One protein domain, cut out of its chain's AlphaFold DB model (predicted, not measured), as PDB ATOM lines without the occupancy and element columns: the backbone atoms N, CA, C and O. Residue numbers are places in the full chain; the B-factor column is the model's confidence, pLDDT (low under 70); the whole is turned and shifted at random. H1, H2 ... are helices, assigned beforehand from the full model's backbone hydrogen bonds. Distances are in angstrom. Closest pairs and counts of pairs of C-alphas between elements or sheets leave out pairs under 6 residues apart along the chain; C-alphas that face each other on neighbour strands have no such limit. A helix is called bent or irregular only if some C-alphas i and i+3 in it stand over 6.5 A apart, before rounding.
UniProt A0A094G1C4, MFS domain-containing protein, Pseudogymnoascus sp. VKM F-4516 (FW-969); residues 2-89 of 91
ATOM      1  N   GLU A   2      54.720 -29.485 -33.057       51.28
ATOM      2  CA  GLU A   2      54.737 -28.052 -32.696       51.28
ATOM      3  C   GLU A   2      53.429 -27.575 -32.035       51.28
ATOM      4  O   GLU A   2      53.475 -26.833 -31.065       51.28
ATOM      5  N   GLY A   3      52.262 -28.050 -32.499       54.31
ATOM      6  CA  GLY A   3      50.943 -27.620 -32.002       54.31
ATOM      7  C   GLY A   3      50.711 -27.834 -30.499       54.31
ATOM      8  O   GLY A   3      50.144 -26.979 -29.829       54.31
ATOM      9  N   LEU A   4      51.222 -28.945 -29.957       59.28
ATOM     10  CA  LEU A   4      51.117 -29.285 -28.534       59.28
ATOM     11  C   LEU A   4      52.016 -28.385 -27.665       59.28
ATOM     12  O   LEU A   4      51.679 -28.099 -26.525       59.28
ATOM     13  N   ARG A   5      53.139 -27.891 -28.211       57.25
ATOM     14  CA  ARG A   5      54.094 -27.033 -27.487       57.25
ATOM     15  C   ARG A   5      53.640 -25.582 -27.334       57.25
ATOM     16  O   ARG A   5      54.088 -24.914 -26.410       57.25
ATOM     17  N   ILE A   6      52.768 -25.095 -28.215       59.28
ATOM     18  CA  ILE A   6      52.247 -23.718 -28.164       59.28
ATOM     19  C   ILE A   6      51.139 -23.617 -27.102       59.28
ATOM     20  O   ILE A   6      51.053 -22.625 -26.380       59.28
ATOM     21  N   GLY A   7      50.341 -24.682 -26.960       60.56
ATOM     22  CA  GLY A   7      49.278 -24.792 -25.959       60.56
ATOM     23  C   GLY A   7      49.736 -25.144 -24.542       60.56
ATOM     24  O   GLY A   7      48.897 -25.076 -23.663       60.56
ATOM     25  N   LEU A   8      51.018 -25.510 -24.356       62.25
ATOM     26  CA  LEU A   8      51.692 -25.824 -23.076       62.25
ATOM     27  C   LEU A   8      52.504 -24.642 -22.496       62.25
ATOM     28  O   LEU A   8      53.186 -24.764 -21.479       62.25
ATOM     29  N   ARG A   9      52.512 -23.502 -23.199       60.91
ATOM     30  CA  ARG A   9      53.250 -22.284 -22.823       60.91
ATOM     31  C   ARG A   9      52.334 -21.146 -22.363       60.91
ATOM     32  O   ARG A   9      52.839 -20.115 -21.928       60.91
ATOM     33  N   SER A  10      51.019 -21.321 -22.484       65.19
ATOM     34  CA  SER A  10      50.005 -20.285 -22.206       65.19
ATOM     35  C   SER A  10      49.100 -20.644 -21.017       65.19
ATOM     36  O   SER A  10      48.188 -19.898 -20.676       65.19
ATOM     37  N   ASP A  11      49.349 -21.792 -20.403       70.88
ATOM     38  CA  ASP A  11      48.591 -22.447 -19.349       70.88
ATOM     39  C   ASP A  11      49.101 -21.985 -17.973       70.88
ATOM     40  O   ASP A  11      50.300 -22.091 -17.699       70.88
ATOM     41  N   PRO A  12      48.228 -21.455 -17.092       71.75
ATOM     42  CA  PRO A  12      48.616 -21.102 -15.730       71.75
ATOM     43  C   PRO A  12      49.222 -22.310 -14.983       71.75
ATOM     44  O   PRO A  12      48.751 -23.441 -15.146       71.75
ATOM     45  N   PRO A  13      50.250 -22.105 -14.139       65.12
ATOM     46  CA  PRO A  13      50.955 -23.189 -13.451       65.12
ATOM     47  C   PRO A  13      50.050 -24.002 -12.509       65.12
ATOM     48  O   PRO A  13      50.387 -25.143 -12.191       65.12
ATOM     49  N   GLU A  14      48.879 -23.478 -12.118       69.69
ATOM     50  CA  GLU A  14      47.841 -24.214 -11.383       69.69
ATOM     51  C   GLU A  14      47.384 -25.522 -12.060       69.69
ATOM     52  O   GLU A  14      46.887 -26.423 -11.379       69.69
ATOM     53  N   ILE A  15      47.553 -25.664 -13.379       68.81
ATOM     54  CA  ILE A  15      47.099 -26.846 -14.132       68.81
ATOM     55  C   ILE A  15      48.045 -28.041 -13.921       68.81
ATOM     56  O   ILE A  15      47.629 -29.193 -14.039       68.81
ATOM     57  N   TYR A  16      49.287 -27.797 -13.486       70.19
ATOM     58  CA  TYR A  16      50.267 -28.836 -13.138       70.19
ATOM     59  C   TYR A  16      50.041 -29.448 -11.741       70.19
ATOM     60  O   TYR A  16      50.963 -29.956 -11.103       70.19
ATOM     61  N   GLY A  17      48.804 -29.426 -11.245       80.38
ATOM     62  CA  GLY A  17      48.415 -30.097 -10.008       80.38
ATOM     63  C   GLY A  17      48.154 -31.593 -10.213       80.38
ATOM     64  O   GLY A  17      47.560 -32.007 -11.206       80.38
ATOM     65  N   TRP A  18      48.506 -32.420  -9.222       83.75
ATOM     66  CA  TRP A  18      48.300 -33.879  -9.269       83.75
ATOM     67  C   TRP A  18      46.838 -34.290  -9.554       83.75
ATOM     68  O   TRP A  18      46.595 -35.319 -10.177       83.75
ATOM     69  N   ARG A  19      45.864 -33.459  -9.147       85.25
ATOM     70  CA  ARG A  19      44.424 -33.672  -9.383       85.25
ATOM     71  C   ARG A  19      44.054 -33.609 -10.864       85.25
ATOM     72  O   ARG A  19      43.230 -34.399 -11.309       85.25
ATOM     73  N   VAL A  20      44.657 -32.694 -11.623       86.12
ATOM     74  CA  VAL A  20      44.389 -32.541 -13.062       86.12
ATOM     75  C   VAL A  20      44.979 -33.721 -13.825       86.12
ATOM     76  O   VAL A  20      44.302 -34.295 -14.674       86.12
ATOM     77  N   PHE A  21      46.187 -34.154 -13.456       86.94
ATOM     78  CA  PHE A  21      46.770 -35.385 -13.989       86.94
ATOM     79  C   PHE A  21      45.902 -36.607 -13.674       86.94
ATOM     80  O   PHE A  21      45.628 -37.397 -14.572       86.94
ATOM     81  N   ALA A  22      45.398 -36.742 -12.442       89.50
ATOM     82  CA  ALA A  22      44.507 -37.841 -12.070       89.50
ATOM     83  C   ALA A  22      43.195 -37.834 -12.878       89.50
ATOM     84  O   ALA A  22      42.782 -38.881 -13.380       89.50
ATOM     85  N   LEU A  23      42.575 -36.663 -13.063       88.69
ATOM     86  CA  LEU A  23      41.379 -36.504 -13.896       88.69
ATOM     87  C   LEU A  23      41.656 -36.870 -15.359       88.69
ATOM     88  O   LEU A  23      40.934 -37.691 -15.923       88.69
ATOM     89  N   ALA A  24      42.727 -36.335 -15.950       89.44
ATOM     90  CA  ALA A  24      43.121 -36.646 -17.322       89.44
ATOM     91  C   ALA A  24      43.402 -38.146 -17.506       89.44
ATOM     92  O   ALA A  24      42.913 -38.754 -18.457       89.44
ATOM     93  N   CYS A  25      44.113 -38.772 -16.563       90.50
ATOM     94  CA  CYS A  25      44.338 -40.213 -16.566       90.50
ATOM     95  C   CYS A  25      43.015 -40.987 -16.510       90.50
ATOM     96  O   CYS A  25      42.814 -41.878 -17.331       90.50
ATOM     97  N   SER A  26      42.096 -40.638 -15.602       91.44
ATOM     98  CA  SER A  26      40.796 -41.317 -15.496       91.44
ATOM     99  C   SER A  26      39.950 -41.195 -16.771       91.44
ATOM    100  O   SER A  26      39.375 -42.188 -17.218       91.44
ATOM    101  N   ALA A  27      39.948 -40.023 -17.413       90.25
ATOM    102  CA  ALA A  27      39.262 -39.801 -18.683       90.25
ATOM    103  C   ALA A  27      39.866 -40.658 -19.809       90.25
ATOM    104  O   ALA A  27      39.135 -41.313 -20.554       90.25
ATOM    105  N   CYS A  28      41.199 -40.719 -19.896       91.62
ATOM    106  CA  CYS A  28      41.894 -41.574 -20.860       91.62
ATOM    107  C   CYS A  28      41.605 -43.064 -20.629       91.62
ATOM    108  O   CYS A  28      41.408 -43.795 -21.595       91.62
ATOM    109  N   PHE A  29      41.541 -43.522 -19.375       92.44
ATOM    110  CA  PHE A  29      41.176 -44.907 -19.062       92.44
ATOM    111  C   PHE A  29      39.750 -45.245 -19.504       92.44
ATOM    112  O   PHE A  29      39.544 -46.304 -20.095       92.44
ATOM    113  N   GLY A  30      38.791 -44.339 -19.293       89.19
ATOM    114  CA  GLY A  30      37.425 -44.510 -19.794       89.19
ATOM    115  C   GLY A  30      37.377 -44.639 -21.320       89.19
ATOM    116  O   GLY A  30      36.755 -45.561 -21.844       89.19
ATOM    117  N   ALA A  31      38.103 -43.775 -22.035       89.19
ATOM    118  CA  ALA A  31      38.194 -43.837 -23.494       89.19
ATOM    119  C   ALA A  31      38.887 -45.122 -23.996       89.19
ATOM    120  O   ALA A  31      38.460 -45.701 -24.993       89.19
ATOM    121  N   MET A  32      39.929 -45.591 -23.300       92.62
ATOM    122  CA  MET A  32      40.622 -46.838 -23.646       92.62
ATOM    123  C   MET A  32      39.731 -48.066 -23.461       92.62
ATOM    124  O   MET A  32      39.697 -48.908 -24.352       92.62
ATOM    125  N   ILE A  33      39.003 -48.164 -22.344       90.94
ATOM    126  CA  ILE A  33      38.081 -49.283 -22.084       90.94
ATOM    127  C   ILE A  33      36.975 -49.317 -23.139       90.94
ATOM    128  O   ILE A  33      36.703 -50.366 -23.714       90.94
ATOM    129  N   PHE A  34      36.414 -48.156 -23.474       86.94
ATOM    130  CA  PHE A  34      35.415 -48.063 -24.531       86.94
ATOM    131  C   PHE A  34      35.949 -48.547 -25.892       86.94
ATOM    132  O   PHE A  34      35.283 -49.299 -26.600       86.94
ATOM    133  N   GLY A  35      37.178 -48.157 -26.247       90.38
ATOM    134  CA  GLY A  35      37.835 -48.636 -27.465       90.38
ATOM    135  C   GLY A  35      38.158 -50.134 -27.432       90.38
ATOM    136  O   GLY A  35      38.052 -50.807 -28.459       90.38
ATOM    137  N   TRP A  36      38.516 -50.663 -26.261       91.69
ATOM    138  CA  TRP A  36      38.780 -52.085 -26.061       91.69
ATOM    139  C   TRP A  36      37.537 -52.935 -26.332       91.69
ATOM    140  O   TRP A  36      37.635 -53.903 -27.083       91.69
ATOM    141  N   ASP A  37      36.376 -52.555 -25.796       89.06
ATOM    142  CA  ASP A  37      35.134 -53.317 -25.974       89.06
ATOM    143  C   ASP A  37      34.717 -53.385 -27.451       89.06
ATOM    144  O   ASP A  37      34.408 -54.461 -27.968       89.06
ATOM    145  N   ILE A  38      34.791 -52.256 -28.169       87.88
ATOM    146  CA  ILE A  38      34.500 -52.200 -29.613       87.88
ATOM    147  C   ILE A  38      35.476 -53.086 -30.399       87.88
ATOM    148  O   ILE A  38      35.063 -53.835 -31.289       87.88
ATOM    149  N   GLY A  39      36.768 -53.025 -30.066       89.31
ATOM    150  CA  GLY A  39      37.801 -53.834 -30.711       89.31
ATOM    151  C   GLY A  39      37.637 -55.333 -30.450       89.31
ATOM    152  O   GLY A  39      37.766 -56.136 -31.373       89.31
ATOM    153  N   ALA A  40      37.304 -55.715 -29.216       89.12
ATOM    154  CA  ALA A  40      37.062 -57.102 -28.837       89.12
ATOM    155  C   ALA A  40      35.848 -57.684 -29.577       89.12
ATOM    156  O   ALA A  40      35.945 -58.779 -30.127       89.12
ATOM    157  N   ILE A  41      34.738 -56.940 -29.659       87.00
ATOM    158  CA  ILE A  41      33.537 -57.354 -30.405       87.00
ATOM    159  C   ILE A  41      33.864 -57.547 -31.889       87.00
ATOM    160  O   ILE A  41      33.529 -58.587 -32.458       87.00
ATOM    161  N   GLY A  42      34.568 -56.592 -32.505       87.56
ATOM    162  CA  GLY A  42      35.014 -56.716 -33.894       87.56
ATOM    163  C   GLY A  42      35.893 -57.951 -34.118       87.56
ATOM    164  O   GLY A  42      35.685 -58.687 -35.077       87.56
ATOM    165  N   GLY A  43      36.817 -58.231 -33.196       88.12
ATOM    166  CA  GLY A  43      37.672 -59.419 -33.254       88.12
ATOM    167  C   GLY A  43      36.900 -60.736 -33.121       88.12
ATOM    168  O   GLY A  43      37.138 -61.663 -33.896       88.12
ATOM    169  N   ILE A  44      35.950 -60.822 -32.184       86.00
ATOM    170  CA  ILE A  44      35.141 -62.033 -31.952       86.00
ATOM    171  C   ILE A  44      34.271 -62.354 -33.171       86.00
ATOM    172  O   ILE A  44      34.192 -63.513 -33.570       86.00
ATOM    173  N   LEU A  45      33.667 -61.339 -33.795       82.06
ATOM    174  CA  LEU A  45      32.825 -61.518 -34.983       82.06
ATOM    175  C   LEU A  45      33.613 -62.009 -36.206       82.06
ATOM    176  O   LEU A  45      33.047 -62.684 -37.055       82.06
ATOM    177  N   THR A  46      34.913 -61.710 -36.284       81.69
ATOM    178  CA  THR A  46      35.798 -62.192 -37.362       81.69
ATOM    179  C   THR A  46      36.365 -63.596 -37.129       81.69
ATOM    180  O   THR A  46      37.124 -64.105 -37.956       81.69
ATOM    181  N   LEU A  47      36.054 -64.231 -35.994       84.31
ATOM    182  CA  LEU A  47      36.610 -65.534 -35.655       84.31
ATOM    183  C   LEU A  47      35.872 -66.654 -36.416       84.31
ATOM    184  O   LEU A  47      34.657 -66.795 -36.261       84.31
ATOM    185  N   PRO A  48      36.578 -67.552 -37.133       78.56
ATOM    186  CA  PRO A  48      35.937 -68.618 -37.909       78.56
ATOM    187  C   PRO A  48      35.178 -69.633 -37.036       78.56
ATOM    188  O   PRO A  48      34.260 -70.298 -37.507       78.56
ATOM    189  N   ALA A  49      35.542 -69.758 -35.754       81.25
ATOM    190  CA  ALA A  49      34.790 -70.567 -34.794       81.25
ATOM    191  C   ALA A  49      33.410 -69.960 -34.490       81.25
ATOM    192  O   ALA A  49      32.424 -70.685 -34.433       81.25
ATOM    193  N   PHE A  50      33.331 -68.632 -34.364       79.75
ATOM    194  CA  PHE A  50      32.079 -67.929 -34.090       79.75
ATOM    195  C   PHE A  50      31.131 -67.993 -35.294       79.75
ATOM    196  O   PHE A  50      29.951 -68.291 -35.127       79.75
ATOM    197  N   GLU A  51      31.653 -67.819 -36.514       78.81
ATOM    198  CA  GLU A  51      30.868 -67.995 -37.746       78.81
ATOM    199  C   GLU A  51      30.311 -69.417 -37.884       78.81
ATOM    200  O   GLU A  51      29.160 -69.598 -38.284       78.81
ATOM    201  N   LYS A  52      31.105 -70.429 -37.511       79.75
ATOM    202  CA  LYS A  52      30.695 -71.835 -37.554       79.75
ATOM    203  C   LYS A  52      29.625 -72.166 -36.509       79.75
ATOM    204  O   LYS A  52      28.668 -72.856 -36.848       79.75
ATOM    205  N   ASP A  53      29.780 -71.694 -35.274       84.00
ATOM    206  CA  ASP A  53      28.855 -72.005 -34.177       84.00
ATOM    207  C   ASP A  53      27.518 -71.252 -34.308       84.00
ATOM    208  O   ASP A  53      26.470 -71.785 -33.945       84.00
ATOM    209  N   TYR A  54      27.535 -70.042 -34.877       80.69
ATOM    210  CA  TYR A  54      26.336 -69.226 -35.109       80.69
ATOM    211  C   TYR A  54      25.788 -69.308 -36.543       80.69
ATOM    212  O   TYR A  54      24.826 -68.608 -36.861       80.69
ATOM    213  N   HIS A  55      26.354 -70.170 -37.400       78.06
ATOM    214  CA  HIS A  55      25.950 -70.349 -38.803       78.06
ATOM    215  C   HIS A  55      25.852 -69.019 -39.574       78.06
ATOM    216  O   HIS A  55      24.898 -68.778 -40.319       78.06
ATOM    217  N   LEU A  56      26.824 -68.130 -39.367       76.44
ATOM    218  CA  LEU A  56      26.792 -66.788 -39.936       76.44
ATOM    219  C   LEU A  56      27.208 -66.819 -41.410       76.44
ATOM    220  O   LEU A  56      28.266 -67.331 -41.767       76.44
ATOM    221  N   THR A  57      26.362 -66.267 -42.277       75.19
ATOM    222  CA  THR A  57      26.712 -65.951 -43.667       75.19
ATOM    223  C   THR A  57      27.338 -64.559 -43.739       75.19
ATOM    224  O   THR A  57      27.070 -63.707 -42.894       75.19
ATOM    225  N   ALA A  58      28.143 -64.300 -44.776       69.81
ATOM    226  CA  ALA A  58      28.858 -63.031 -44.941       69.81
ATOM    227  C   ALA A  58      27.946 -61.783 -44.905       69.81
ATOM    228  O   ALA A  58      28.379 -60.731 -44.444       69.81
ATOM    229  N   GLU A  59      26.687 -61.900 -45.346       70.88
ATOM    230  CA  GLU A  59      25.682 -60.832 -45.219       70.88
ATOM    231  C   GLU A  59      25.236 -60.623 -43.763       70.88
ATOM    232  O   GLU A  59      25.217 -59.496 -43.278       70.88
ATOM    233  N   ASN A  60      24.958 -61.702 -43.028       76.88
ATOM    234  CA  ASN A  60      24.436 -61.619 -41.663       76.88
ATOM    235  C   ASN A  60      25.497 -61.151 -40.651       76.88
ATOM    236  O   ASN A  60      25.169 -60.473 -39.678       76.88
ATOM    237  N   SER A  61      26.775 -61.485 -40.865       75.75
ATOM    238  CA  SER A  61      27.873 -61.070 -39.976       75.75
ATOM    239  C   SER A  61      28.013 -59.544 -39.893       75.75
ATOM    240  O   SER A  61      28.254 -59.000 -38.811       75.75
ATOM    241  N   ALA A  62      27.833 -58.847 -41.019       78.38
ATOM    242  CA  ALA A  62      27.911 -57.388 -41.074       78.38
ATOM    243  C   ALA A  62      26.740 -56.726 -40.327       78.38
ATOM    244  O   ALA A  62      26.951 -55.784 -39.554       78.38
ATOM    245  N   ASP A  63      25.530 -57.261 -40.496       82.56
ATOM    246  CA  ASP A  63      24.331 -56.762 -39.821       82.56
ATOM    247  C   ASP A  63      24.406 -56.960 -38.303       82.56
ATOM    248  O   ASP A  63      24.099 -56.037 -37.546       82.56
ATOM    249  N   LEU A  64      24.884 -58.117 -37.833       84.06
ATOM    250  CA  LEU A  64      25.054 -58.377 -36.400       84.06
ATOM    251  C   LEU A  64      26.079 -57.438 -35.758       84.06
ATOM    252  O   LEU A  64      25.805 -56.863 -34.702       84.06
ATOM    253  N   GLY A  65      27.232 -57.236 -36.400       84.12
ATOM    254  CA  GLY A  65      28.244 -56.302 -35.904       84.12
ATOM    255  C   GLY A  65      27.724 -54.868 -35.832       84.12
ATOM    256  O   GLY A  65      27.886 -54.196 -34.810       84.12
ATOM    257  N   SER A  66      27.022 -54.428 -36.877       84.31
ATOM    258  CA  SER A  66      26.384 -53.110 -36.920       84.31
ATOM    259  C   SER A  66      25.338 -52.929 -35.814       84.31
ATOM    260  O   SER A  66      25.297 -51.884 -35.158       84.31
ATOM    261  N   ASN A  67      24.524 -53.951 -35.542       88.50
ATOM    262  CA  ASN A  67      23.469 -53.880 -34.530       88.50
ATOM    263  C   ASN A  67      24.034 -53.797 -33.096       88.50
ATOM    264  O   ASN A  67      23.533 -53.042 -32.255       88.50
ATOM    265  N   ILE A  68      25.132 -54.512 -32.826       87.94
ATOM    266  CA  ILE A  68      25.832 -54.451 -31.535       87.94
ATOM    267  C   ILE A  68      26.455 -53.065 -31.329       87.94
ATOM    268  O   ILE A  68      26.233 -52.438 -30.288       87.94
ATOM    269  N   VAL A  69      27.180 -52.547 -32.328       87.38
ATOM    270  CA  VAL A  69      27.801 -51.212 -32.248       87.38
ATOM    271  C   VAL A  69      26.739 -50.123 -32.115       87.38
ATOM    272  O   VAL A  69      26.892 -49.222 -31.294       87.38
ATOM    273  N   SER A  70      25.627 -50.228 -32.843       90.69
ATOM    274  CA  SER A  70      24.521 -49.267 -32.757       90.69
ATOM    275  C   SER A  70      23.896 -49.234 -31.362       90.69
ATOM    276  O   SER A  70      23.589 -48.157 -30.851       90.69
ATOM    277  N   THR A  71      23.770 -50.391 -30.708       90.94
ATOM    278  CA  THR A  71      23.271 -50.484 -29.326       90.94
ATOM    279  C   THR A  71      24.245 -49.845 -28.333       90.94
ATOM    280  O   THR A  71      23.822 -49.091 -27.455       90.94
ATOM    281  N   LEU A  72      25.552 -50.077 -28.496       88.94
ATOM    282  CA  LEU A  72      26.589 -49.432 -27.686       88.94
ATOM    283  C   LEU A  72      26.570 -47.905 -27.867       88.94
ATOM    284  O   LEU A  72      26.576 -47.157 -26.890       88.94
ATOM    285  N   GLN A  73      26.490 -47.436 -29.113       88.38
ATOM    286  CA  GLN A  73      26.453 -46.015 -29.455       88.38
ATOM    287  C   GLN A  73      25.198 -45.334 -28.897       88.38
ATOM    288  O   GLN A  73      25.284 -44.238 -28.337       88.38
ATOM    289  N   ALA A  74      24.042 -46.000 -28.998       92.94
ATOM    290  CA  ALA A  74      22.798 -45.558 -28.380       92.94
ATOM    291  C   ALA A  74      22.946 -45.473 -26.852       92.94
ATOM    292  O   ALA A  74      22.537 -44.480 -26.250       92.94
ATOM    293  N   GLY A  75      23.609 -46.455 -26.234       89.75
ATOM    294  CA  GLY A  75      23.967 -46.437 -24.817       89.75
ATOM    295  C   GLY A  75      24.837 -45.239 -24.433       89.75
ATOM    296  O   GLY A  75      24.546 -44.570 -23.445       89.75
ATOM    297  N   CYS A  76      25.852 -44.897 -25.228       88.56
ATOM    298  CA  CYS A  76      26.689 -43.714 -24.992       88.56
ATOM    299  C   CYS A  76      25.926 -42.397 -25.160       88.56
ATOM    300  O   CYS A  76      26.149 -41.448 -24.406       88.56
ATOM    301  N   LEU A  77      25.012 -42.328 -26.126       91.38
ATOM    302  CA  LEU A  77      24.165 -41.156 -26.321       91.38
ATOM    303  C   LEU A  77      23.251 -40.949 -25.109       91.38
ATOM    304  O   LEU A  77      23.249 -39.875 -24.514       91.38
ATOM    305  N   VAL A  78      22.555 -41.998 -24.672       94.25
ATOM    306  CA  VAL A  78      21.707 -41.949 -23.470       94.25
ATOM    307  C   VAL A  78      22.542 -41.667 -22.217       94.25
ATOM    308  O   VAL A  78      22.152 -40.847 -21.388       94.25
ATOM    309  N   GLY A  79      23.710 -42.295 -22.096       89.50
ATOM    310  CA  GLY A  79      24.628 -42.116 -20.976       89.50
ATOM    311  C   GLY A  79      25.168 -40.692 -20.869       89.50
ATOM    312  O   GLY A  79      25.204 -40.147 -19.772       89.50
ATOM    313  N   SER A  80      25.528 -40.055 -21.984       89.00
ATOM    314  CA  SER A  80      25.991 -38.658 -21.985       89.00
ATOM    315  C   SER A  80      24.865 -37.668 -21.663       89.00
ATOM    316  O   SER A  80      25.078 -36.737 -20.887       89.00
ATOM    317  N   LEU A  81      23.646 -37.915 -22.159       89.50
ATOM    318  CA  LEU A  81      22.440 -37.167 -21.778       89.50
ATOM    319  C   LEU A  81      22.126 -37.298 -20.278       89.50
ATOM    320  O   LEU A  81      21.831 -36.303 -19.614       89.50
ATOM    321  N   ALA A  82      22.223 -38.508 -19.724       89.56
ATOM    322  CA  ALA A  82      22.014 -38.751 -18.299       89.56
ATOM    323  C   ALA A  82      23.136 -38.150 -17.437       89.56
ATOM    324  O   ALA A  82      22.857 -37.567 -16.391       89.56
ATOM    325  N   ALA A  83      24.392 -38.248 -17.881       86.44
ATOM    326  CA  ALA A  83      25.543 -37.669 -17.195       86.44
ATOM    327  C   ALA A  83      25.447 -36.144 -17.126       86.44
ATOM    328  O   ALA A  83      25.753 -35.582 -16.080       86.44
ATOM    329  N   TYR A  84      24.966 -35.483 -18.183       82.88
ATOM    330  CA  TYR A  84      24.679 -34.048 -18.156       82.88
ATOM    331  C   TYR A  84      23.660 -33.696 -17.062       82.88
ATOM    332  O   TYR A  84      23.905 -32.810 -16.247       82.88
ATOM    333  N   TRP A  85      22.557 -34.450 -16.975       82.25
ATOM    334  CA  TRP A  85      21.540 -34.233 -15.941       82.25
ATOM    335  C   TRP A  85      22.066 -34.485 -14.520       82.25
ATOM    336  O   TRP A  85      21.729 -33.748 -13.594       82.25
ATOM    337  N   PHE A  86      22.900 -35.511 -14.332       80.19
ATOM    338  CA  PHE A  86      23.527 -35.802 -13.040       80.19
ATOM    339  C   PHE A  86      24.605 -34.783 -12.658       80.19
ATOM    340  O   PHE A  86      24.687 -34.409 -11.489       80.19
ATOM    341  N   ALA A  87      25.399 -34.310 -13.619       81.06
ATOM    342  CA  ALA A  87      26.453 -33.327 -13.390       81.06
ATOM    343  C   ALA A  87      25.886 -31.974 -12.935       81.06
ATOM    344  O   ALA A  87      26.442 -31.367 -12.028       81.06
ATOM    345  N   ASP A  88      24.743 -31.543 -13.477       76.81
ATOM    346  CA  ASP A  88      24.070 -30.308 -13.037       76.81
ATOM    347  C   ASP A  88      23.460 -30.416 -11.622       76.81
ATOM    348  O   ASP A  88      23.170 -29.402 -10.984       76.81
ATOM    349  N   LYS A  89      23.237 -31.636 -11.108       64.94
ATOM    350  CA  LYS A  89      22.610 -31.881  -9.793       64.94
ATOM    351  C   LYS A  89      23.593 -32.254  -8.679       64.94
ATOM    352  O   LYS A  89      23.196 -32.219  -7.514       64.94
TER     353      LYS A  89
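What this domain is: This is residues 2 to 89 of the 91 residues of the protein "MFS domain-containing protein" of Pseudogymnoascus sp. VKM F-4516 (FW-969) (UniProt A0A094G1C4). Two long helices, H3 and H5, make a narrow V: they run opposite ways, come together near the end of H3 and the first part of H5, and spread apart toward the other end, with the short helix H4 in the turn between them. The short helices H1 and H2 form a loose tail before H3, away from the turn, and residues 2 to 33 and 77 to 89 stand free. The printed part has 88 residues with five named helices, H1 to H5 in order along the chain, and no named strand; its class is all helix. The whole is extended, with a radius of gyration of the C-alphas of 19.9 A, and only just elongated, spanning 59 by 37 by 21 A.

Where its parts are: The longest helix, H5, holds residues 58 to 87 and measures 43.4 A from C-alpha 58 at (28.858, -63.031, -44.941) to C-alpha 87 at (26.453, -33.327, -13.390). H3, residues 18 to 45, measures 40.8 A and begins with C-alpha 18 at (48.300, -33.879, -9.269). H4 holds residues 48 to 53, H2 residues 13 to 16, and H1 residues 2 to 6. No helix is bent or irregular.

How they stand to each other: H5 touches H3, with residues 61 to 69 of H5 and residues 38 to 45 of H3 alone. Their closest C-alphas, those of Leu 45 and Gly 65, are 7.0 A apart. The two helices stand at a shallow tilt of 23 degrees and run opposite ways. H4 is close to H3 but not clearly touching, with the closest C-alphas, those of Ile 44 and Phe 50, 7.0 A apart, at a steep tilt of 66 degrees. H4 is also close to H5 but not clearly touching; the C-alphas of Glu 51 and Ser 61 are closest at 7.9 A, and the lines are about perpendicular at 88 degrees. H2 and H3 meet only through their link. H1 is apart from the other four helices, and H2 is apart from H4 and H5. In H1, H3 and H4 every O i to N i+4 pair is within hydrogen-bond range, in H5 24 of 26 are, and H2 is too short for such a pair.

The domain as a whole: The two C-alphas farthest apart, those of Pro 13 and His 55, are 59.1 A from each other. The printed part has no cut. The links H2 to H3, H3 to H4 and H4 to H5 are tight, the link H1 to H2 is short, and no link is long. The mean pLDDT of the printed part is 81.4; residues 2 to 10, 13 to 15, 58 and 89 of the model are under 70.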